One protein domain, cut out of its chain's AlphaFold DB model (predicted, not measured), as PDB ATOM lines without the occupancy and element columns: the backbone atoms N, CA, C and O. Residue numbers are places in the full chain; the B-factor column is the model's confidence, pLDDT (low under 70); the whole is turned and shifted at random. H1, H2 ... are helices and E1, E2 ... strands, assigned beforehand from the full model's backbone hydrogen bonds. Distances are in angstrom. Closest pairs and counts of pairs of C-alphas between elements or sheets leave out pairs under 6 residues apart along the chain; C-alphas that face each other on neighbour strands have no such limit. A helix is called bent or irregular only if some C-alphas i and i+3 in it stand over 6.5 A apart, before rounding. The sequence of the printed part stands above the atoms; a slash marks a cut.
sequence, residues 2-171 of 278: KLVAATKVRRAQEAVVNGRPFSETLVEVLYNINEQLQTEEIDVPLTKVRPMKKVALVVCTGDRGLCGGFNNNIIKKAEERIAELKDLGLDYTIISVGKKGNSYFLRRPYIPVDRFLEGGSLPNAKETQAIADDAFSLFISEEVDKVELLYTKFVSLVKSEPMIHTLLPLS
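Overview. This is residues 2 to 171 of the 278 residues of the protein "ATP synthase gamma chain 1" of Arachis hypogaea (UniProt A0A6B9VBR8). A twisted sheet of five strands lies between helices, H2 and H3 on one face and H4 on the other, in three layers, while the long bent helix H1 arches past this slab and is not on the sheet. Residues 16 to 43, of which 16 to 37 belong to H1, stick out free. The printed part has 170 residues, with four named helices and five named strands in the order H1 E1 H2 E2 H3 E3 H4 E4 E5, class mixed. The sheet runs E3 E2 E1 E4 E5, mixed: E4 and E5 are antiparallel, the other neighbours parallel. The whole is compact, with a radius of gyration of the C-alphas of 17.6 A and spans of 56 by 42 by 26 A.

Arrangement. H1, residues 2 to 37, was assigned as one helix by its hydrogen bonds but is bent: C-alphas 18 and 21 are 7.0 A apart. Its arms H1a, 2 to 18, and H1b, 21 to 37, stand at a steep tilt of 35.0 degrees, only just, and touch no helix. E1, residues 54 to 60, H2, 70 to 87, and E2, 91 to 97, form a strand-helix-strand unit, two parallel neighbour strands joined through a helix, with a right-handed crossover; N 57 and O 93 are 2.8 A apart. H2 has a height over the sheet of 7.3 A; its closest C-alphas to E5, residues 160 to 168, are those of Ile 74 and Pro 162, 5.5 A. E2, H3, residues 99 to 106, and E3, 113 to 117, form a second such right-handed unit, with N 114 and O 94 at 3.0 A. H3 and H2 only just touch, with 3 pairs of C-alphas within 8 A, the closest Asn 71 and Lys 100 at 7.2 A; H2 does so with residues 71 to 75 alone. H4, residues 125 to 140, runs along the strands, at 2 degrees to E1 on the local plane. E3, H4 and E4, residues 146 to 154, are a split right-handed unit, with E2 and E1 between its strands. N 58 and O 148 of E1 and E4 are 2.8 A apart. E4 and E5 form a hairpin, with N 149 and O 165 at 2.7 A. In H1a, H1b, H2, H3 and H4 every O i to N i+4 pair is within hydrogen-bond range.

Along the chain. H1a begins at C-alpha 2 (9.155, -54.069, 7.443) and measures 24.8 A; H1b measures 24.3 A. From first to last C-alpha E1 is 19.4 A, H2 26.2 A, E2 20.0 A, H3 10.5 A, E3 10.8 A, H4 21.7 A and E4 24.7 A. E5, 24.3 A, ends at C-alpha 168 (13.916, -40.083, 42.671).

Size, cuts and confidence. The C-alphas farthest apart, those of Lys 2 and Glu 40, are 56.3 A apart. The printed part has no cut, and the link from H1 to E1 is long, with 16 residues. The pLDDT is under 70 at residues 37 to 43, 119 to 123 and 171.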
ATOM      1  N   LYS A   2       7.796 -53.866   6.899       71.44
ATOM      2  CA  LYS A   2       9.155 -54.069   7.443       71.44
ATOM      3  C   LYS A   2      10.090 -52.861   7.268       71.44
ATOM      4  O   LYS A   2      10.680 -52.400   8.239       71.44
ATOM      5  N   LEU A   3      10.160 -52.305   6.056       80.19
ATOM      6  CA  LEU A   3      11.027 -51.159   5.748       80.19
ATOM      7  C   LEU A   3      10.634 -49.894   6.528       80.19
ATOM      8  O   LEU A   3      11.500 -49.182   7.019       80.19
ATOM      9  N   VAL A   4       9.334 -49.659   6.726       80.25
ATOM     10  CA  VAL A   4       8.827 -48.504   7.491       80.25
ATOM     11  C   VAL A   4       9.165 -48.617   8.982       80.25
ATOM     12  O   VAL A   4       9.404 -47.612   9.645       80.25
ATOM     13  N   ALA A   5       9.182 -49.834   9.536       76.31
ATOM     14  CA  ALA A   5       9.621 -50.048  10.911       76.31
ATOM     15  C   ALA A   5      11.133 -49.805  11.051       76.31
ATOM     16  O   ALA A   5      11.546 -49.105  11.971       76.31
ATOM     17  N   ALA A   6      11.935 -50.306  10.105       78.62
ATOM     18  CA  ALA A   6      13.384 -50.116  10.098       78.62
ATOM     19  C   ALA A   6      13.785 -48.632  10.001       78.62
ATOM     20  O   ALA A   6      14.611 -48.169  10.784       78.62
ATOM     21  N   THR A   7      13.148 -47.855   9.116       82.81
ATOM     22  CA  THR A   7      13.412 -46.408   9.007       82.81
ATOM     23  C   THR A   7      13.033 -45.654  10.278       82.81
ATOM     24  O   THR A   7      13.741 -44.735  10.685       82.81
ATOM     25  N   LYS A   8      11.953 -46.058  10.958       81.19
ATOM     26  CA  LYS A   8      11.579 -45.488  12.258       81.19
ATOM     27  C   LYS A   8      12.588 -45.833  13.353       81.19
ATOM     28  O   LYS A   8      12.887 -44.959  14.155       81.19
ATOM     29  N   VAL A   9      13.119 -47.054  13.416       81.44
ATOM     30  CA  VAL A   9      14.181 -47.384  14.390       81.44
ATOM     31  C   VAL A   9      15.398 -46.492  14.163       81.44
ATOM     32  O   VAL A   9      15.849 -45.840  15.095       81.44
ATOM     33  N   ARG A  10      15.848 -46.366  12.909       82.69
ATOM     34  CA  ARG A  10      16.986 -45.510  12.561       82.69
ATOM     35  C   ARG A  10      16.778 -44.048  12.976       82.69
ATOM     36  O   ARG A  10      17.650 -43.466  13.603       82.69
ATOM     37  N   ARG A  11      15.597 -43.474  12.715       82.31
ATOM     38  CA  ARG A  11      15.272 -42.103  13.155       82.31
ATOM     39  C   ARG A  11      15.285 -41.936  14.678       82.31
ATOM     40  O   ARG A  11      15.668 -40.879  15.160       82.31
ATOM     41  N   ALA A  12      14.846 -42.947  15.432       79.56
ATOM     42  CA  ALA A  12      14.933 -42.913  16.896       79.56
ATOM     43  C   ALA A  12      16.395 -42.941  17.369       79.56
ATOM     44  O   ALA A  12      16.761 -42.173  18.250       79.56
ATOM     45  N   GLN A  13      17.235 -43.763  16.736       82.19
ATOM     46  CA  GLN A  13      18.668 -43.831  17.037       82.19
ATOM     47  C   GLN A  13      19.372 -42.503  16.780       82.19
ATOM     48  O   GLN A  13      20.111 -42.026  17.635       82.19
ATOM     49  N   GLU A  14      19.101 -41.877  15.635       84.25
ATOM     50  CA  GLU A  14      19.640 -40.558  15.295       84.25
ATOM     51  C   GLU A  14      19.216 -39.502  16.334       84.25
ATOM     52  O   GLU A  14      20.054 -38.737  16.806       84.25
ATOM     53  N   ALA A  15      17.953 -39.509  16.777       79.06
ATOM     54  CA  ALA A  15      17.476 -38.600  17.824       79.06
ATOM     55  C   ALA A  15      18.198 -38.806  19.170       79.06
ATOM     56  O   ALA A  15      18.561 -37.832  19.830       79.06
ATOM     57  N   VAL A  16      18.452 -40.059  19.559       79.38
ATOM     58  CA  VAL A  16      19.207 -40.388  20.778       79.38
ATOM     59  C   VAL A  16      20.649 -39.901  20.677       79.38
ATOM     60  O   VAL A  16      21.132 -39.246  21.597       79.38
ATOM     61  N   VAL A  17      21.327 -40.174  19.559       81.31
ATOM     62  CA  VAL A  17      22.716 -39.746  19.332       81.31
ATOM     63  C   VAL A  17      22.832 -38.223  19.393       81.31
ATOM     64  O   VAL A  17      23.728 -37.714  20.064       81.31
ATOM     65  N   ASN A  18      21.884 -37.498  18.799       82.00
ATOM     66  CA  ASN A  18      21.858 -36.035  18.834       82.00
ATOM     67  C   ASN A  18      21.613 -35.467  20.246       82.00
ATOM     68  O   ASN A  18      22.067 -34.367  20.549       82.00
ATOM     69  N   GLY A  19      20.924 -36.204  21.126       75.88
ATOM     70  CA  GLY A  19      20.658 -35.795  22.513       75.88
ATOM     71  C   GLY A  19      21.768 -36.131  23.520       75.88
ATOM     72  O   GLY A  19      21.741 -35.641  24.656       75.88
ATOM     73  N   ARG A  20      22.750 -36.959  23.136       76.81
ATOM     74  CA  ARG A  20      23.891 -37.335  23.990       76.81
ATOM     75  C   ARG A  20      24.751 -36.158  24.451       76.81
ATOM     76  O   ARG A  20      24.924 -36.063  25.664       76.81
ATOM     77  N   PRO A  21      25.221 -35.237  23.584       84.88
ATOM     78  CA  PRO A  21      26.099 -34.155  24.031       84.88
ATOM     79  C   PRO A  21      25.443 -33.278  25.101       84.88
ATOM     80  O   PRO A  21      26.074 -32.960  26.100       84.88
ATOM     81  N   PHE A  22      24.150 -32.966  24.956       81.12
ATOM     82  CA  PHE A  22      23.391 -32.234  25.978       81.12
ATOM     83  C   PHE A  22      23.317 -32.993  27.308       81.12
ATOM     84  O   PHE A  22      23.368 -32.419  28.389       81.12
ATOM     85  N   SER A  23      23.168 -34.310  27.235       73.75
ATOM     86  CA  SER A  23      23.028 -35.151  28.415       73.75
ATOM     87  C   SER A  23      24.323 -35.320  29.192       73.75
ATOM     88  O   SER A  23      24.269 -35.384  30.417       73.75
ATOM     89  N   GLU A  24      25.445 -35.426  28.487       77.25
ATOM     90  CA  GLU A  24      26.781 -35.531  29.071       77.25
ATOM     91  C   GLU A  24      27.155 -34.221  29.769       77.25
ATOM     92  O   GLU A  24      27.473 -34.240  30.956       77.25
ATOM     93  N   THR A  25      26.981 -33.078  29.095       81.00
ATOM     94  CA  THR A  25      27.263 -31.762  29.687       81.00
ATOM     95  C   THR A  25      26.355 -31.448  30.873       81.00
ATOM     96  O   THR A  25      26.822 -30.910  31.872       81.00
ATOM     97  N   LEU A  26      25.074 -31.833  30.826       75.38
ATOM     98  CA  LEU A  26      24.159 -31.678  31.963       75.38
ATOM     99  C   LEU A  26      24.660 -32.439  33.198       75.38
ATOM    100  O   LEU A  26      24.607 -31.916  34.308       75.38
ATOM    101  N   VAL A  27      25.140 -33.674  33.020       77.25
ATOM    102  CA  VAL A  27      25.666 -34.484  34.129       77.25
ATOM    103  C   VAL A  27      26.949 -33.872  34.687       77.25
ATOM    104  O   VAL A  27      27.101 -33.829  35.904       77.25
ATOM    105  N   GLU A  28      27.834 -33.367  33.827       77.75
ATOM    106  CA  GLU A  28      29.051 -32.664  34.251       77.75
ATOM    107  C   GLU A  28      28.726 -31.403  35.063       77.75
ATOM    108  O   GLU A  28      29.276 -31.210  36.144       77.75
ATOM    109  N   VAL A  29      27.783 -30.577  34.599       81.56
ATOM    110  CA  VAL A  29      27.352 -29.369  35.319       81.56
ATOM    111  C   VAL A  29      26.726 -29.724  36.669       81.56
ATOM    112  O   VAL A  29      27.095 -29.133  37.680       81.56
ATOM    113  N   LEU A  30      25.827 -30.713  36.713       76.12
ATOM    114  CA  LEU A  30      25.217 -31.170  37.967       76.12
ATOM    115  C   LEU A  30      26.257 -31.735  38.942       76.12
ATOM    116  O   LEU A  30      26.146 -31.510  40.145       76.12
ATOM    117  N   TYR A  31      27.268 -32.445  38.437       76.69
ATOM    118  CA  TYR A  31      28.368 -32.953  39.253       76.69
ATOM    119  C   TYR A  31      29.198 -31.808  39.843       76.69
ATOM    120  O   TYR A  31      29.430 -31.794  41.047       76.69
ATOM    121  N   ASN A  32      29.569 -30.820  39.024       78.75
ATOM    122  CA  ASN A  32      30.343 -29.658  39.466       78.75
ATOM    123  C   ASN A  32      29.586 -28.830  40.513       78.75
ATOM    124  O   ASN A  32      30.180 -28.388  41.492       78.75
ATOM    125  N   ILE A  33      28.273 -28.645  40.331       77.06
ATOM    126  CA  ILE A  33      27.416 -27.969  41.313       77.06
ATOM    127  C   ILE A  33      27.394 -28.769  42.619       77.06
ATOM    128  O   ILE A  33      27.620 -28.205  43.682       77.06
ATOM    129  N   ASN A  34      27.185 -30.085  42.554       73.31
ATOM    130  CA  ASN A  34      27.148 -30.925  43.750       73.31
ATOM    131  C   ASN A  34      28.502 -30.971  44.487       73.31
ATOM    132  O   ASN A  34      28.523 -31.024  45.708       73.31
ATOM    133  N   GLU A  35      29.633 -30.928  43.773       73.19
ATOM    134  CA  GLU A  35      30.973 -30.856  44.375       73.19
ATOM    135  C   GLU A  35      31.208 -29.516  45.090       73.19
ATOM    136  O   GLU A  35      31.752 -29.499  46.190       73.19
ATOM    137  N   GLN A  36      30.736 -28.400  44.523       72.25
ATOM    138  CA  GLN A  36      30.827 -27.079  45.160       72.25
ATOM    139  C   GLN A  36      29.912 -26.962  46.390       72.25
ATOM    140  O   GLN A  36      30.325 -26.434  47.424       72.25
ATOM    141  N   LEU A  37      28.696 -27.508  46.299       67.75
ATOM    142  CA  LEU A  37      27.693 -27.482  47.366       67.75
ATOM    143  C   LEU A  37      28.047 -28.370  48.568       67.75
ATOM    144  O   LEU A  37      27.459 -28.190  49.621       67.75
ATOM    145  N   GLN A  38      29.031 -29.274  48.485       61.81
ATOM    146  CA  GLN A  38      29.489 -30.043  49.660       61.81
ATOM    147  C   GLN A  38      30.031 -29.162  50.801       61.81
ATOM    148  O   GLN A  38      30.215 -29.657  51.910       61.81
ATOM    149  N   THR A  39      30.280 -27.875  50.538       54.97
ATOM    150  CA  THR A  39      30.783 -26.906  51.521       54.97
ATOM    151  C   THR A  39      29.658 -26.196  52.293       54.97
ATOM    152  O   THR A  39      29.910 -25.678  53.378       54.97
ATOM    153  N   GLU A  40      28.420 -26.190  51.785       57.00
ATOM    154  CA  GLU A  40      27.268 -25.527  52.413       57.00
ATOM    155  C   GLU A  40      26.090 -26.509  52.521       57.00
ATOM    156  O   GLU A  40      25.705 -27.134  51.537       57.00
ATOM    157  N   GLU A  41      25.493 -26.665  53.708       58.19
ATOM    158  CA  GLU A  41      24.314 -27.524  53.922       58.19
ATOM    159  C   GLU A  41      23.065 -26.936  53.238       58.19
ATOM    160  O   GLU A  41      22.185 -26.356  53.870       58.19
ATOM    161  N   ILE A  42      22.990 -27.062  51.915       63.06
ATOM    162  CA  ILE A  42      21.845 -26.625  51.120       63.06
ATOM    163  C   ILE A  42      20.897 -27.818  50.949       63.06
ATOM    164  O   ILE A  42      21.208 -28.791  50.258       63.06
ATOM    165  N   ASP A  43      19.727 -27.747  51.594       65.19
ATOM    166  CA  ASP A  43      18.671 -28.765  51.508       65.19
ATOM    167  C   ASP A  43      17.992 -28.701  50.131       65.19
ATOM    168  O   ASP A  43      17.138 -27.852  49.863       65.19
ATOM    169  N   VAL A  44      18.403 -29.583  49.216       71.25
ATOM    170  CA  VAL A  44      17.740 -29.745  47.919       71.25
ATOM    171  C   VAL A  44      16.601 -30.755  48.090       71.25
ATOM    172  O   VAL A  44      16.859 -31.935  48.332       71.25
ATOM    173  N   PRO A  45      15.328 -30.370  47.886       72.38
ATOM    174  CA  PRO A  45      14.193 -31.244  48.190       72.38
ATOM    175  C   PRO A  45      14.239 -32.581  47.433       72.38
ATOM    176  O   PRO A  45      13.792 -33.594  47.964       72.38
ATOM    177  N   LEU A  46      14.836 -32.610  46.233       73.38
ATOM    178  CA  LEU A  46      14.942 -33.782  45.349       73.38
ATOM    179  C   LEU A  46      15.976 -34.839  45.782       73.38
ATOM    180  O   LEU A  46      15.937 -35.968  45.282       73.38
ATOM    181  N   THR A  47      16.911 -34.496  46.673       72.81
ATOM    182  CA  THR A  47      17.935 -35.422  47.197       72.81
ATOM    183  C   THR A  47      17.567 -35.983  48.572       72.81
ATOM    184  O   THR A  47      18.233 -36.895  49.064       72.81
ATOM    185  N   LYS A  48      16.487 -35.483  49.187       71.50
ATOM    186  CA  LYS A  48      16.049 -35.875  50.526       71.50
ATOM    187  C   LYS A  48      15.586 -37.331  50.551       71.50
ATOM    188  O   LYS A  48      14.540 -37.683  50.009       71.50
ATOM    189  N   VAL A  49      16.365 -38.182  51.215       73.44
ATOM    190  CA  VAL A  49      16.013 -39.587  51.449       73.44
ATOM    191  C   VAL A  49      15.083 -39.666  52.659       73.44
ATOM    192  O   VAL A  49      15.435 -39.236  53.755       73.44
ATOM    193  N   ARG A  50      13.882 -40.206  52.447       78.50
ATOM    194  CA  ARG A  50      12.795 -40.294  53.432       78.50
ATOM    195  C   ARG A  50      12.436 -41.762  53.691       78.50
ATOM    196  O   ARG A  50      12.744 -42.610  52.848       78.50
ATOM    197  N   PRO A  51      11.801 -42.097  54.830       79.81
ATOM    198  CA  PRO A  51      11.278 -43.442  55.046       79.81
ATOM    199  C   PRO A  51      10.224 -43.763  53.978       79.81
ATOM    200  O   PRO A  51       9.244 -43.041  53.843       79.81
ATOM    201  N   MET A  52      10.442 -44.838  53.217       81.69
ATOM    202  CA  MET A  52       9.573 -45.212  52.102       81.69
ATOM    203  C   MET A  52       8.221 -45.697  52.623       81.69
ATOM    204  O   MET A  52       8.161 -46.752  53.250       81.69
ATOM    205  N   LYS A  53       7.151 -44.953  52.341       87.75
ATOM    206  CA  LYS A  53       5.766 -45.383  52.573       87.75
ATOM    207  C   LYS A  53       5.054 -45.653  51.257       87.75
ATOM    208  O   LYS A  53       4.366 -46.664  51.139       87.75
ATOM    209  N   LYS A  54       5.259 -44.776  50.268       91.88
ATOM    210  CA  LYS A  54       4.570 -44.847  48.976       91.88
ATOM    211  C   LYS A  54       5.519 -44.698  47.787       91.88
ATOM    212  O   LYS A  54       6.366 -43.805  47.760       91.88
ATOM    213  N   VAL A  55       5.364 -45.571  46.789       92.50
ATOM    214  CA  VAL A  55       6.215 -45.629  45.585       92.50
ATOM    215  C   VAL A  55       5.412 -45.316  44.318       92.50
ATOM    216  O   VAL A  55       4.429 -45.991  44.017       92.50
ATOM    217  N   ALA A  56       5.853 -44.339  43.522       93.00
ATOM    218  CA  ALA A  56       5.309 -44.109  42.184       93.00
ATOM    219  C   ALA A  56       6.061 -44.932  41.138       93.00
ATOM    220  O   ALA A  56       7.284 -44.843  41.012       93.00
ATOM    221  N   LEU A  57       5.316 -45.693  40.344       92.94
ATOM    222  CA  LEU A  57       5.812 -46.468  39.217       92.94
ATOM    223  C   LEU A  57       5.427 -45.775  37.909       92.94
ATOM    224  O   LEU A  57       4.264 -45.781  37.503       92.94
ATOM    225  N   VAL A  58       6.408 -45.207  37.213       91.12
ATOM    226  CA  VAL A  58       6.236 -44.639  35.873       91.12
ATOM    227  C   VAL A  58       6.411 -45.752  34.845       91.12
ATOM    228  O   VAL A  58       7.532 -46.159  34.535       91.12
ATOM    229  N   VAL A  59       5.307 -46.262  34.304       91.75
ATOM    230  CA  VAL A  59       5.310 -47.406  33.384       91.75
ATOM    231  C   VAL A  59       5.256 -46.924  31.943       91.75
ATOM    232  O   VAL A  59       4.263 -46.355  31.494       91.75
ATOM    233  N   CYS A  60       6.325 -47.184  31.191       89.75
ATOM    234  CA  CYS A  60       6.452 -46.749  29.804       89.75
ATOM    235  C   CYS A  60       6.067 -47.863  28.839       89.75
ATOM    236  O   CYS A  60       6.793 -48.843  28.699       89.75
ATOM    237  N   THR A  61       4.954 -47.692  28.136       89.81
ATOM    238  CA  THR A  61       4.437 -48.646  27.149       89.81
ATOM    239  C   THR A  61       4.380 -48.032  25.755       89.81
ATOM    240  O   THR A  61       4.486 -46.822  25.587       89.81
ATOM    241  N   GLY A  62       4.221 -48.879  24.738       85.94
ATOM    242  CA  GLY A  62       4.042 -48.429  23.362       85.94
ATOM    243  C   GLY A  62       2.583 -48.110  23.042       85.94
ATOM    244  O   GLY A  62       1.662 -48.701  23.603       85.94
ATOM    245  N   ASP A  63       2.344 -47.233  22.071       84.81
ATOM    246  CA  ASP A  63       0.974 -46.845  21.703       84.81
ATOM    247  C   ASP A  63       0.294 -47.828  20.751       84.81
ATOM    248  O   ASP A  63      -0.936 -47.898  20.666       84.81
ATOM    249  N   ARG A  64       1.079 -48.592  19.988       80.94
ATOM    250  CA  ARG A  64       0.560 -49.442  18.911       80.94
ATOM    251  C   ARG A  64       0.702 -50.920  19.258       80.94
ATOM    252  O   ARG A  64       1.484 -51.344  20.101       80.94
ATOM    253  N   GLY A  65      -0.117 -51.724  18.583       80.88
ATOM    254  CA  GLY A  65      -0.043 -53.181  18.647       80.88
ATOM    255  C   GLY A  65       1.008 -53.769  17.701       80.88
ATOM    256  O   GLY A  65       1.749 -53.047  17.032       80.88
ATOM    257  N   LEU A  66       1.008 -55.103  17.609       80.50
ATOM    258  CA  LEU A  66       1.872 -55.888  16.711       80.50
ATOM    259  C   LEU A  66       3.376 -55.722  16.984       80.50
ATOM    260  O   LEU A  66       4.202 -55.866  16.089       80.50
ATOM    261  N   CYS A  67       3.728 -55.418  18.228       78.31
ATOM    262  CA  CYS A  67       5.089 -55.215  18.713       78.31
ATOM    263  C   CYS A  67       5.645 -56.454  19.426       78.31
ATOM    264  O   CYS A  67       6.386 -56.318  20.391       78.31
ATOM    265  N   GLY A  68       5.277 -57.660  18.978       83.56
ATOM    266  CA  GLY A  68       5.727 -58.903  19.611       83.56
ATOM    267  C   GLY A  68       5.338 -58.975  21.093       83.56
ATOM    268  O   GLY A  68       4.166 -58.809  21.429       83.56
ATOM    269  N   GLY A  69       6.325 -59.222  21.955       85.19
ATOM    270  CA  GLY A  69       6.177 -59.304  23.406       85.19
ATOM    271  C   GLY A  69       6.424 -57.986  24.141       85.19
ATOM    272  O   GLY A  69       6.271 -57.965  25.355       85.19
ATOM    273  N   PHE A  70       6.750 -56.889  23.448       87.44
ATOM    274  CA  PHE A  70       7.190 -55.622  24.044       87.44
ATOM    275  C   PHE A  70       6.283 -55.136  25.184       87.44
ATOM    276  O   PHE A  70       6.705 -55.044  26.336       87.44
ATOM    277  N   ASN A  71       5.010 -54.871  24.869       90.38
ATOM    278  CA  ASN A  71       4.056 -54.353  25.850       90.38
ATOM    279  C   ASN A  71       3.782 -55.379  26.956       90.38
ATOM    280  O   ASN A  71       3.711 -55.015  28.123       90.38
ATOM    281  N   ASN A  72       3.676 -56.662  26.599       91.19
ATOM    282  CA  ASN A  72       3.398 -57.725  27.563       91.19
ATOM    283  C   ASN A  72       4.549 -57.899  28.561       91.19
ATOM    284  O   ASN A  72       4.295 -58.124  29.736       91.19
ATOM    285  N   ASN A  73       5.801 -57.774  28.120       91.94
ATOM    286  CA  ASN A  73       6.977 -57.935  28.974       91.94
ATOM    287  C   ASN A  73       7.096 -56.800  29.997       91.94
ATOM    288  O   ASN A  73       7.382 -57.061  31.161       91.94
ATOM    289  N   ILE A  74       6.837 -55.552  29.588       91.62
ATOM    290  CA  ILE A  74       6.843 -54.398  30.505       91.62
ATOM    291  C   ILE A  74       5.722 -54.522  31.530       91.62
ATOM    292  O   ILE A  74       5.944 -54.310  32.717       91.62
ATOM    293  N   ILE A  75       4.529 -54.890  31.069       92.62
ATOM    294  CA  ILE A  75       3.361 -55.062  31.928       92.62
ATOM    295  C   ILE A  75       3.601 -56.171  32.958       92.62
ATOM    296  O   ILE A  75       3.372 -55.943  34.140       92.62
ATOM    297  N   LYS A  76       4.133 -57.327  32.541       93.44
ATOM    298  CA  LYS A  76       4.509 -58.410  33.464       93.44
ATOM    299  C   LYS A  76       5.519 -57.940  34.508       93.44
ATOM    300  O   LYS A  76       5.331 -58.186  35.691       93.44
ATOM    301  N   LYS A  77       6.552 -57.199  34.088       93.69
ATOM    302  CA  LYS A  77       7.547 -56.639  35.011       93.69
ATOM    303  C   LYS A  77       6.930 -55.638  35.993       93.69
ATOM    304  O   LYS A  77       7.340 -55.586  37.148       93.69
ATOM    305  N   ALA A  78       5.946 -54.856  35.547       93.50
ATOM    306  CA  ALA A  78       5.198 -53.956  36.416       93.50
ATOM    307  C   ALA A  78       4.354 -54.734  37.437       93.50
ATOM    308  O   ALA A  78       4.370 -54.382  38.608       93.50
ATOM    309  N   GLU A  79       3.668 -55.805  37.028       93.25
ATOM    310  CA  GLU A  79       2.912 -56.672  37.943       93.25
ATOM    311  C   GLU A  79       3.812 -57.351  38.981       93.25
ATOM    312  O   GLU A  79       3.476 -57.334  40.162       93.25
ATOM    313  N   GLU A  80       4.963 -57.886  38.561       94.88
ATOM    314  CA  GLU A  80       5.979 -58.443  39.466       94.88
ATOM    315  C   GLU A  80       6.414 -57.401  40.500       94.88
ATOM    316  O   GLU A  80       6.391 -57.667  41.699       94.88
ATOM    317  N   ARG A  81       6.729 -56.178  40.053       93.62
ATOM    318  CA  ARG A  81       7.147 -55.105  40.960       93.62
ATOM    319  C   ARG A  81       6.036 -54.683  41.918       93.62
ATOM    320  O   ARG A  81       6.304 -54.391  43.075       93.62
ATOM    321  N   ILE A  82       4.791 -54.648  41.451       93.12
ATOM    322  CA  ILE A  82       3.629 -54.348  42.293       93.12
ATOM    323  C   ILE A  82       3.443 -55.432  43.359       93.12
ATOM    324  O   ILE A  82       3.136 -55.098  44.500       93.12
ATOM    325  N   ALA A  83       3.626 -56.707  43.010       93.75
ATOM    326  CA  ALA A  83       3.573 -57.801  43.976       93.75
ATOM    327  C   ALA A  83       4.674 -57.652  45.037       93.75
ATOM    328  O   ALA A  83       4.363 -57.646  46.221       93.75
ATOM    329  N   GLU A  84       5.917 -57.383  44.619       94.12
ATOM    330  CA  GLU A  84       7.032 -57.121  45.541       94.12
ATOM    331  C   GLU A  84       6.736 -55.959  46.506       94.12
ATOM    332  O   GLU A  84       7.036 -56.043  47.693       94.12
ATOM    333  N   LEU A  85       6.141 -54.862  46.021       92.06
ATOM    334  CA  LEU A  85       5.796 -53.714  46.867       92.06
ATOM    335  C   LEU A  85       4.686 -54.046  47.872       92.06
ATOM    336  O   LEU A  85       4.759 -53.611  49.021       92.06
ATOM    337  N   LYS A  86       3.699 -54.850  47.465       91.69
ATOM    338  CA  LYS A  86       2.638 -55.331  48.359       91.69
ATOM    339  C   LYS A  86       3.170 -56.269  49.434       91.69
ATOM    340  O   LYS A  86       2.760 -56.138  50.582       91.69
ATOM    341  N   ASP A  87       4.087 -57.166  49.081       93.69
ATOM    342  CA  ASP A  87       4.716 -58.090  50.031       93.69
ATOM    343  C   ASP A  87       5.537 -57.336  51.089       93.69
ATOM    344  O   ASP A  87       5.600 -57.743  52.247       93.69
ATOM    345  N   LEU A  88       6.116 -56.192  50.709       91.06
ATOM    346  CA  LEU A  88       6.797 -55.269  51.621       91.06
ATOM    347  C   LEU A  88       5.834 -54.393  52.446       91.06
ATOM    348  O   LEU A  88       6.293 -53.645  53.307       91.06
ATOM    349  N   GLY A  89       4.522 -54.457  52.192       90.88
ATOM    350  CA  GLY A  89       3.516 -53.628  52.860       90.88
ATOM    351  C   GLY A  89       3.587 -52.144  52.491       90.88
ATOM    352  O   GLY A  89       3.157 -51.306  53.279       90.88
ATOM    353  N   LEU A  90       4.159 -51.814  51.328       91.62
ATOM    354  CA  LEU A  90       4.287 -50.443  50.838       91.62
ATOM    355  C   LEU A  90       3.128 -50.079  49.912       91.62
ATOM    356  O   LEU A  90       2.718 -50.868  49.053       91.62
ATOM    357  N   ASP A  91       2.658 -48.839  50.027       92.25
ATOM    358  CA  ASP A  91       1.699 -48.290  49.081       92.25
ATOM    359  C   ASP A  91       2.383 -47.990  47.747       92.25
ATOM    360  O   ASP A  91       3.578 -47.683  47.661       92.25
ATOM    361  N   TYR A  92       1.616 -48.048  46.664       93.38
ATOM    362  CA  TYR A  92       2.127 -47.727  45.340       93.38
ATOM    363  C   TYR A  92       1.105 -46.950  44.519       93.38
ATOM    364  O   TYR A  92      -0.095 -46.956  44.783       93.38
ATOM    365  N   THR A  93       1.585 -46.241  43.509       93.31
ATOM    366  CA  THR A  93       0.752 -45.519  42.545       93.31
ATOM    367  C   THR A  93       1.400 -45.599  41.177       93.31
ATOM    368  O   THR A  93       2.622 -45.631  41.068       93.31
ATOM    369  N   ILE A  94       0.598 -45.682  40.122       93.00
ATOM    370  CA  ILE A  94       1.104 -45.824  38.757       93.00
ATOM    371  C   ILE A  94       0.890 -44.534  37.975       93.00
ATOM    372  O   ILE A  94      -0.193 -43.949  37.995       93.00
ATOM    373  N   ILE A  95       1.915 -44.146  37.222       91.75
ATOM    374  CA  ILE A  95       1.828 -43.164  36.143       91.75
ATOM    375  C   ILE A  95       2.007 -43.941  34.845       91.75
ATOM    376  O   ILE A  95       3.098 -44.429  34.534       91.75
ATOM    377  N   SER A  96       0.917 -44.117  34.102       92.00
ATOM    378  CA  SER A  96       0.942 -44.893  32.867       92.00
ATOM    379  C   SER A  96       1.257 -43.980  31.689       92.00
ATOM    380  O   SER A  96       0.557 -42.998  31.449       92.00
ATOM    381  N   VAL A  97       2.302 -44.321  30.934       89.62
ATOM    382  CA  VAL A  97       2.694 -43.619  29.709       89.62
ATOM    383  C   VAL A  97       2.479 -44.551  28.519       89.62
ATOM    384  O   VAL A  97       3.082 -45.625  28.434       89.62
ATOM    385  N   GLY A  98       1.630 -44.131  27.586       88.31
ATOM    386  CA  GLY A  98       1.339 -44.829  26.335       88.31
ATOM    387  C   GLY A  98      -0.042 -45.488  26.297       88.31
ATOM    388  O   GLY A  98      -0.567 -45.990  27.294       88.31
ATOM    389  N   LYS A  99      -0.647 -45.534  25.103       89.69
ATOM    390  CA  LYS A  99      -2.048 -45.974  24.932       89.69
ATOM    391  C   LYS A  99      -2.307 -47.412  25.402       89.69
ATOM    392  O   LYS A  99      -3.411 -47.715  25.865       89.69
ATOM    393  N   LYS A 100      -1.328 -48.321  25.273       90.06
ATOM    394  CA  LYS A 100      -1.501 -49.735  25.659       90.06
ATOM    395  C   LYS A 100      -1.453 -49.948  27.164       90.06
ATOM    396  O   LYS A 100      -2.292 -50.697  27.656       90.06
ATOM    397  N   GLY A 101      -0.549 -49.273  27.870       89.31
ATOM    398  CA  GLY A 101      -0.540 -49.229  29.330       89.31
ATOM    399  C   GLY A 101      -1.839 -48.639  29.859       89.31
ATOM    400  O   GLY A 101      -2.515 -49.278  30.662       89.31
ATOM    401  N   ASN A 102      -2.276 -47.508  29.291       91.50
ATOM    402  CA  ASN A 102      -3.513 -46.844  29.711       91.50
ATOM    403  C   ASN A 102      -4.722 -47.777  29.562       91.50
ATOM    404  O   ASN A 102      -5.470 -47.989  30.509       91.50
ATOM    405  N   SER A 103      -4.858 -48.425  28.399       91.06
ATOM    406  CA  SER A 103      -5.933 -49.397  28.147       91.06
ATOM    407  C   SER A 103      -5.888 -50.610  29.083       91.06
ATOM    408  O   SER A 103      -6.923 -51.222  29.342       91.06
ATOM    409  N   TYR A 104      -4.697 -51.008  29.533       92.31
ATOM    410  CA  TYR A 104      -4.507 -52.163  30.401       92.31
ATOM    411  C   TYR A 104      -4.883 -51.854  31.849       92.31
ATOM    412  O   TYR A 104      -5.689 -52.577  32.434       92.31
ATOM    413  N   PHE A 105      -4.346 -50.768  32.406       91.06
ATOM    414  CA  PHE A 105      -4.616 -50.383  33.789       91.06
ATOM    415  C   PHE A 105      -6.050 -49.876  33.980       91.06
ATOM    416  O   PHE A 105      -6.661 -50.174  34.998       91.06
ATOM    417  N   LEU A 106      -6.649 -49.235  32.968       90.94
ATOM    418  CA  LEU A 106      -8.055 -48.813  33.023       90.94
ATOM    419  C   LEU A 106      -9.028 -49.993  33.202       90.94
ATOM    420  O   LEU A 106     -10.072 -49.854  33.828       90.94
ATOM    421  N   ARG A 107      -8.684 -51.182  32.690       90.62
ATOM    422  CA  ARG A 107      -9.496 -52.402  32.864       90.62
ATOM    423  C   ARG A 107      -9.386 -53.006  34.265       90.62
ATOM    424  O   ARG A 107     -10.047 -54.002  34.545       90.62
ATOM    425  N   ARG A 108      -8.515 -52.466  35.120       89.19
ATOM    426  CA  ARG A 108      -8.145 -53.032  36.418       89.19
ATOM    427  C   ARG A 108      -8.163 -51.945  37.489       89.19
ATOM    428  O   ARG A 108      -7.108 -51.520  37.952       89.19
ATOM    429  N   PRO A 109      -9.363 -51.527  37.917       82.25
ATOM    430  CA  PRO A 109      -9.532 -50.393  38.825       82.25
ATOM    431  C   PRO A 109      -8.957 -50.630  40.231       82.25
ATOM    432  O   PRO A 109      -8.795 -49.683  40.986       82.25
ATOM    433  N   TYR A 110      -8.612 -51.873  40.587       84.12
ATOM    434  CA  TYR A 110      -7.932 -52.193  41.847       84.12
ATOM    435  C   TYR A 110      -6.467 -51.720  41.889       84.12
ATOM    436  O   TYR A 110      -5.812 -51.833  42.924       84.12
ATOM    437  N   ILE A 111      -5.920 -51.256  40.764       85.25
ATOM    438  CA  ILE A 111      -4.571 -50.705  40.671       85.25
ATOM    439  C   ILE A 111      -4.690 -49.173  40.691       85.25
ATOM    440  O   ILE A 111      -5.266 -48.619  39.756       85.25
ATOM    441  N   PRO A 112      -4.155 -48.478  41.711       85.31
ATOM    442  CA  PRO A 112      -4.213 -47.021  41.776       85.31
ATOM    443  C   PRO A 112      -3.358 -46.400  40.664       85.31
ATOM    444  O   PRO A 112      -2.132 -46.550  40.640       85.31
ATOM    445  N   VAL A 113      -4.012 -45.699  39.738       86.44
ATOM    446  CA  VAL A 113      -3.369 -44.921  38.673       86.44
ATOM    447  C   VAL A 113      -3.703 -43.453  38.884       86.44
ATOM    448  O   VAL A 113      -4.877 -43.103  38.947       86.44
ATOM    449  N   ASP A 114      -2.681 -42.608  38.966       84.38
ATOM    450  CA  ASP A 114      -2.867 -41.167  39.171       84.38
ATOM    451  C   ASP A 114      -3.069 -40.415  37.844       84.38
ATOM    452  O   ASP A 114      -3.954 -39.563  37.693       84.38
ATOM    453  N   ARG A 115      -2.270 -40.778  36.832       84.88
ATOM    454  CA  ARG A 115      -2.282 -40.134  35.514       84.88
ATOM    455  C   ARG A 115      -2.133 -41.138  34.375       84.88
ATOM    456  O   ARG A 115      -1.356 -42.095  34.439       84.88
ATOM    457  N   PHE A 116      -2.865 -40.857  33.300       84.69
ATOM    458  CA  PHE A 116      -2.763 -41.536  32.015       84.69
ATOM    459  C   PHE A 116      -2.220 -40.549  30.987       84.69
ATOM    460  O   PHE A 116      -2.909 -39.613  30.591       84.69
ATOM    461  N   LEU A 117      -0.989 -40.774  30.546       83.25
ATOM    462  CA  LEU A 117      -0.310 -39.923  29.576       83.25
ATOM    463  C   LEU A 117      -0.200 -40.672  28.250       83.25
ATOM    464  O   LEU A 117      -0.023 -41.895  28.215       83.25
ATOM    465  N   GLU A 118      -0.344 -39.962  27.138       81.62
ATOM    466  CA  GLU A 118      -0.183 -40.550  25.808       81.62
ATOM    467  C   GLU A 118       1.240 -40.336  25.297       81.62
ATOM    468  O   GLU A 118       1.802 -39.251  25.429       81.62
ATOM    469  N   GLY A 119       1.824 -41.380  24.705       67.94
ATOM    470  CA  GLY A 119       3.100 -41.274  24.016       67.94
ATOM    471  C   GLY A 119       2.886 -40.770  22.594       67.94
ATOM    472  O   GLY A 119       2.100 -41.324  21.822       67.94
ATOM    473  N   GLY A 120       3.588 -39.706  22.211       66.38
ATOM    474  CA  GLY A 120       3.760 -39.368  20.808       66.38
ATOM    475  C   GLY A 120       4.603 -40.428  20.099       66.38
ATOM    476  O   GLY A 120       5.417 -41.128  20.702       66.38
ATOM    477  N   SER A 121       4.463 -40.541  18.769       62.31
ATOM    478  CA  SER A 121       5.280 -41.508  18.024       62.31
ATOM    479  C   SER A 121       6.772 -41.201  18.144       62.31
ATOM    480  O   SER A 121       7.557 -42.139  18.204       62.31
ATOM    481  N   LEU A 122       7.147 -39.922  18.203       66.81
ATOM    482  CA  LEU A 122       8.471 -39.414  18.552       66.81
ATOM    483  C   LEU A 122       8.289 -38.605  19.840       66.81
ATOM    484  O   LEU A 122       7.404 -37.750  19.840       66.81
ATOM    485  N   PRO A 123       9.068 -38.863  20.901       66.81
ATOM    486  CA  PRO A 123       8.920 -38.128  22.147       66.81
ATOM    487  C   PRO A 123       9.283 -36.662  21.914       66.81
ATOM    488  O   PRO A 123      10.403 -36.343  21.515       66.81
ATOM    489  N   ASN A 124       8.320 -35.768  22.133       74.75
ATOM    490  CA  ASN A 124       8.581 -34.336  22.114       74.75
ATOM    491  C   ASN A 124       9.123 -33.891  23.482       74.75
ATOM    492  O   ASN A 124       8.758 -34.452  24.521       74.75
ATOM    493  N   ALA A 125       9.955 -32.849  23.499       76.38
ATOM    494  CA  ALA A 125      10.463 -32.265  24.740       76.38
ATOM    495  C   ALA A 125       9.311 -31.799  25.644       76.38
ATOM    496  O   ALA A 125       9.327 -32.063  26.838       76.38
ATOM    497  N   LYS A 126       8.258 -31.207  25.057       80.75
ATOM    498  CA  LYS A 126       7.066 -30.749  25.793       80.75
ATOM    499  C   LYS A 126       6.300 -31.886  26.479       80.75
ATOM    500  O   LYS A 126       5.914 -31.753  27.630       80.75
ATOM    501  N   GLU A 127       6.103 -33.006  25.782       77.88
ATOM    502  CA  GLU A 127       5.418 -34.185  26.340       77.88
ATOM    503  C   GLU A 127       6.243 -34.817  27.465       77.88
ATOM    504  O   GLU A 127       5.710 -35.216  28.495       77.88
ATOM    505  N   THR A 128       7.564 -34.872  27.279       80.31
ATOM    506  CA  THR A 128       8.482 -35.402  28.292       80.31
ATOM    507  C   THR A 128       8.528 -34.504  29.525       80.31
ATOM    508  O   THR A 128       8.565 -35.024  30.636       80.31
ATOM    509  N   GLN A 129       8.478 -33.182  29.333       82.88
ATOM    510  CA  GLN A 129       8.418 -32.212  30.422       82.88
ATOM    511  C   GLN A 129       7.148 -32.396  31.254       82.88
ATOM    512  O   GLN A 129       7.254 -32.500  32.464       82.88
ATOM    513  N   ALA A 130       5.983 -32.561  30.621       84.88
ATOM    514  CA  ALA A 130       4.735 -32.811  31.346       84.88
ATOM    515  C   ALA A 130       4.801 -34.085  32.213       84.88
ATOM    516  O   ALA A 130       4.425 -34.061  33.379       84.88
ATOM    517  N   ILE A 131       5.358 -35.184  31.677       84.31
ATOM    518  CA  ILE A 131       5.568 -36.427  32.449       84.31
ATOM    519  C   ILE A 131       6.504 -36.182  33.643       84.31
ATOM    520  O   ILE A 131       6.307 -36.752  34.717       84.31
ATOM    521  N   ALA A 132       7.556 -35.388  33.439       85.38
ATOM    522  CA  ALA A 132       8.503 -35.060  34.493       85.38
ATOM    523  C   ALA A 132       7.840 -34.197  35.575       85.38
ATOM    524  O   ALA A 132       7.956 -34.533  36.747       85.38
ATOM    525  N   ASP A 133       7.115 -33.147  35.190       87.25
ATOM    526  CA  ASP A 133       6.440 -32.214  36.096       87.25
ATOM    527  C   ASP A 133       5.397 -32.920  36.974       87.25
ATOM    528  O   ASP A 133       5.327 -32.647  38.173       87.25
ATOM    529  N   ASP A 134       4.649 -33.878  36.415       86.88
ATOM    530  CA  ASP A 134       3.713 -34.722  37.170       86.88
ATOM    531  C   ASP A 134       4.450 -35.557  38.231       86.88
ATOM    532  O   ASP A 134       4.089 -35.556  39.410       86.88
ATOM    533  N   ALA A 135       5.532 -36.239  37.837       86.38
ATOM    534  CA  ALA A 135       6.335 -37.041  38.760       86.38
ATOM    535  C   ALA A 135       7.027 -36.182  39.835       86.38
ATOM    536  O   ALA A 135       7.140 -36.607  40.987       86.38
ATOM    537  N   PHE A 136       7.477 -34.978  39.473       87.75
ATOM    538  CA  PHE A 136       8.086 -34.026  40.397       87.75
ATOM    539  C   PHE A 136       7.069 -33.469  41.387       87.75
ATOM    540  O   PHE A 136       7.366 -33.396  42.576       87.75
ATOM    541  N   SER A 137       5.873 -33.122  40.919       89.88
ATOM    542  CA  SER A 137       4.812 -32.567  41.758       89.88
ATOM    543  C   SER A 137       4.371 -33.568  42.828       89.88
ATOM    544  O   SER A 137       4.274 -33.199  43.992       89.88
ATOM    545  N   LEU A 138       4.213 -34.851  42.482       88.62
ATOM    546  CA  LEU A 138       3.897 -35.912  43.454       88.62
ATOM    547  C   LEU A 138       4.972 -36.091  44.533       88.62
ATOM    548  O   LEU A 138       4.658 -36.374  45.689       88.62
ATOM    549  N   PHE A 139       6.240 -35.930  44.157       88.56
ATOM    550  CA  PHE A 139       7.361 -36.045  45.082       88.56
ATOM    551  C   PHE A 139       7.485 -34.817  46.000       88.56
ATOM    552  O   PHE A 139       7.713 -34.957  47.199       88.56
ATOM    553  N   ILE A 140       7.301 -33.607  45.456       88.56
ATOM    554  CA  ILE A 140       7.348 -32.350  46.222       88.56
ATOM    555  C   ILE A 140       6.177 -32.256  47.204       88.56
ATOM    556  O   ILE A 140       6.377 -31.821  48.334       88.56
ATOM    557  N   SER A 141       4.984 -32.705  46.803       89.50
ATOM    558  CA  SER A 141       3.796 -32.768  47.668       89.50
ATOM    559  C   SER A 141       3.893 -33.819  48.778       89.50
ATOM    560  O   SER A 141       2.969 -33.946  49.575       89.50
ATOM    561  N   GLU A 142       4.990 -34.581  48.839       86.88
ATOM    562  CA  GLU A 142       5.240 -35.627  49.837       86.88
ATOM    563  C   GLU A 142       4.224 -36.783  49.801       86.88
ATOM    564  O   GLU A 142       4.150 -37.594  50.722       86.88
ATOM    565  N   GLU A 143       3.460 -36.901  48.711       88.12
ATOM    566  CA  GLU A 143       2.542 -38.020  48.494       88.12
ATOM    567  C   GLU A 143       3.276 -39.301  48.095       88.12
ATOM    568  O   GLU A 143       2.721 -40.397  48.207       88.12
ATOM    569  N   VAL A 144       4.492 -39.165  47.566       90.00
ATOM    570  CA  VAL A 144       5.334 -40.256  47.083       90.00
ATOM    571  C   VAL A 144       6.769 -40.030  47.545       90.00
ATOM    572  O   VAL A 144       7.363 -38.993  47.264       90.00
ATOM    573  N   ASP A 145       7.365 -41.045  48.168       89.75
ATOM    574  CA  ASP A 145       8.740 -40.982  48.684       89.75
ATOM    575  C   ASP A 145       9.782 -41.487  47.678       89.75
ATOM    576  O   ASP A 145      10.977 -41.212  47.804       89.75
ATOM    577  N   LYS A 146       9.353 -42.283  46.693       89.62
ATOM    578  CA  LYS A 146      10.238 -42.894  45.697       89.62
ATOM    579  C   LYS A 146       9.566 -42.967  44.336       89.62
ATOM    580  O   LYS A 146       8.448 -43.461  44.226       89.62
ATOM    581  N   VAL A 147      10.280 -42.554  43.293       90.12
ATOM    582  CA  VAL A 147       9.807 -42.642  41.906       90.12
ATOM    583  C   VAL A 147      10.689 -43.616  41.132       90.12
ATOM    584  O   VAL A 147      11.892 -43.400  40.979       90.12
ATOM    585  N   GLU A 148      10.090 -44.684  40.615       90.25
ATOM    586  CA  GLU A 148      10.748 -45.689  39.782       90.25
ATOM    587  C   GLU A 148      10.219 -45.621  38.345       90.25
ATOM    588  O   GLU A 148       9.019 -45.583  38.096       90.25
ATOM    589  N   LEU A 149      11.126 -45.636  37.374       87.94
ATOM    590  CA  LEU A 149      10.840 -45.694  35.949       87.94
ATOM    591  C   LEU A 149      10.973 -47.128  35.448       87.94
ATOM    592  O   LEU A 149      12.069 -47.691  35.431       87.94
ATOM    593  N   LEU A 150       9.870 -47.683  34.959       89.69
ATOM    594  CA  LEU A 150       9.862 -48.923  34.199       89.69
ATOM    595  C   LEU A 150       9.906 -48.604  32.711       89.69
ATOM    596  O   LEU A 150       8.975 -48.029  32.142       89.69
ATOM    597  N   TYR A 151      10.993 -49.011  32.068       87.88
ATOM    598  CA  TYR A 151      11.186 -48.858  30.633       87.88
ATOM    599  C   TYR A 151      11.869 -50.093  30.057       87.88
ATOM    600  O   TYR A 151      12.405 -50.933  30.774       87.88
ATOM    601  N   THR A 152      11.859 -50.221  28.736       85.06
ATOM    602  CA  THR A 152      12.587 -51.302  28.071       85.06
ATOM    603  C   THR A 152      13.919 -50.805  27.555       85.06
ATOM    604  O   THR A 152      13.981 -49.873  26.752       85.06
ATOM    605  N   LYS A 153      14.992 -51.479  27.958       82.50
ATOM    606  CA  LYS A 153      16.311 -51.292  27.374       82.50
ATOM    607  C   LYS A 153      16.357 -51.999  26.023       82.50
ATOM    608  O   LYS A 153      16.182 -53.216  25.921       82.50
ATOM    609  N   PHE A 154      16.605 -51.230  24.970       80.62
ATOM    610  CA  PHE A 154      16.948 -51.794  23.671       80.62
ATOM    611  C   PHE A 154      18.356 -52.392  23.769       80.62
ATOM    612  O   PHE A 154      19.292 -51.677  24.074       80.62
ATOM    613  N   VAL A 155      18.550 -53.695  23.587       79.75
ATOM    614  CA  VAL A 155      19.911 -54.276  23.575       79.75
ATOM    615  C   VAL A 155      20.306 -54.583  22.142       79.75
ATOM    616  O   VAL A 155      21.384 -54.213  21.688       79.75
ATOM    617  N   SER A 156      19.401 -55.217  21.404       76.75
ATOM    618  CA  SER A 156      19.577 -55.490  19.989       76.75
ATOM    619  C   SER A 156      18.234 -55.553  19.270       76.75
ATOM    620  O   SER A 156      17.160 -55.631  19.874       76.75
ATOM    621  N   LEU A 157      18.295 -55.633  17.941       72.88
ATOM    622  CA  LEU A 157      17.126 -55.929  17.116       72.88
ATOM    623  C   LEU A 157      16.509 -57.295  17.404       72.88
ATOM    624  O   LEU A 157      15.432 -57.540  16.875       72.88
ATOM    625  N   VAL A 158      17.098 -58.147  18.254       73.69
ATOM    626  CA  VAL A 158      16.524 -59.430  18.714       73.69
ATOM    627  C   VAL A 158      16.135 -59.406  20.195       73.69
ATOM    628  O   VAL A 158      15.111 -59.980  20.557       73.69
ATOM    629  N   LYS A 159      16.877 -58.671  21.031       76.75
ATOM    630  CA  LYS A 159      16.721 -58.668  22.487       76.75
ATOM    631  C   LYS A 159      16.311 -57.290  23.016       76.75
ATOM    632  O   LYS A 159      17.009 -56.297  22.814       76.75
ATOM    633  N   SER A 160      15.178 -57.250  23.705       80.62
ATOM    634  CA  SER A 160      14.679 -56.110  24.480       80.62
ATOM    635  C   SER A 160      14.417 -56.584  25.906       80.62
ATOM    636  O   SER A 160      13.803 -57.631  26.096       80.62
ATOM    637  N   GLU A 161      14.891 -55.834  26.897       85.19
ATOM    638  CA  GLU A 161      14.791 -56.223  28.308       85.19
ATOM    639  C   GLU A 161      14.072 -55.131  29.108       85.19
ATOM    640  O   GLU A 161      14.525 -53.982  29.088       85.19
ATOM    641  N   PRO A 162      12.957 -55.439  29.796       88.81
ATOM    642  CA  PRO A 162      12.331 -54.493  30.710       88.81
ATOM    643  C   PRO A 162      13.234 -54.290  31.935       88.81
ATOM    644  O   PRO A 162      13.688 -55.252  32.553       88.81
ATOM    645  N   MET A 163      13.493 -53.033  32.281       85.12
ATOM    646  CA  MET A 163      14.352 -52.623  33.386       85.12
ATOM    647  C   MET A 163      13.617 -51.611  34.263       85.12
ATOM    648  O   MET A 163      12.843 -50.786  33.773       85.12
ATOM    649  N   ILE A 164      13.883 -51.681  35.564       88.00
ATOM    650  CA  ILE A 164      13.391 -50.731  36.560       88.00
ATOM    651  C   ILE A 164      14.563 -49.837  36.953       88.00
ATOM    652  O   ILE A 164      15.651 -50.331  37.251       88.00
ATOM    653  N   HIS A 165      14.359 -48.526  36.926       84.88
ATOM    654  CA  HIS A 165      15.369 -47.548  37.306       84.88
ATOM    655  C   HIS A 165      14.779 -46.513  38.251       84.88
ATOM    656  O   HIS A 165      13.791 -45.870  37.921       84.88
ATOM    657  N   THR A 166      15.386 -46.327  39.416       86.19
ATOM    658  CA  THR A 166      14.967 -45.289  40.364       86.19
ATOM    659  C   THR A 166      15.339 -43.913  39.819       86.19
ATOM    660  O   THR A 166      16.516 -43.659  39.577       86.19
ATOM    661  N   LEU A 167      14.348 -43.039  39.627       81.81
ATOM    662  CA  LEU A 167      14.556 -41.646  39.221       81.81
ATOM    663  C   LEU A 167      14.747 -40.732  40.430       81.81
ATOM    664  O   LEU A 167      15.666 -39.921  40.434       81.81
ATOM    665  N   LEU A 168      13.884 -40.870  41.439       83.38
ATOM    666  CA  LEU A 168      13.916 -40.083  42.671       83.38
ATOM    667  C   LEU A 168      13.849 -41.018  43.889       83.38
ATOM    668  O   LEU A 168      13.152 -42.039  43.820       83.38
ATOM    669  N   PRO A 169      14.523 -40.688  45.006       80.31
ATOM    670  CA  PRO A 169      15.379 -39.514  45.220       80.31
ATOM    671  C   PRO A 169      16.700 -39.582  44.437       80.31
ATOM    672  O   PRO A 169      17.221 -40.666  44.156       80.31
ATOM    673  N   LEU A 170      17.247 -38.415  44.087       73.31
ATOM    674  CA  LEU A 170      18.553 -38.325  43.435       73.31
ATOM    675  C   LEU A 170      19.639 -38.695  44.447       73.31
ATOM    676  O   LEU A 170      19.791 -38.038  45.474       73.31
ATOM    677  N   SER A 171      20.415 -39.743  44.166       65.75
ATOM    678  CA  SER A 171      21.563 -40.066  45.013       65.75
ATOM    679  C   SER A 171      22.690 -39.056  44.750       65.75
ATOM    680  O   SER A 171      23.127 -38.947  43.600       65.75
TER     681      SER A 171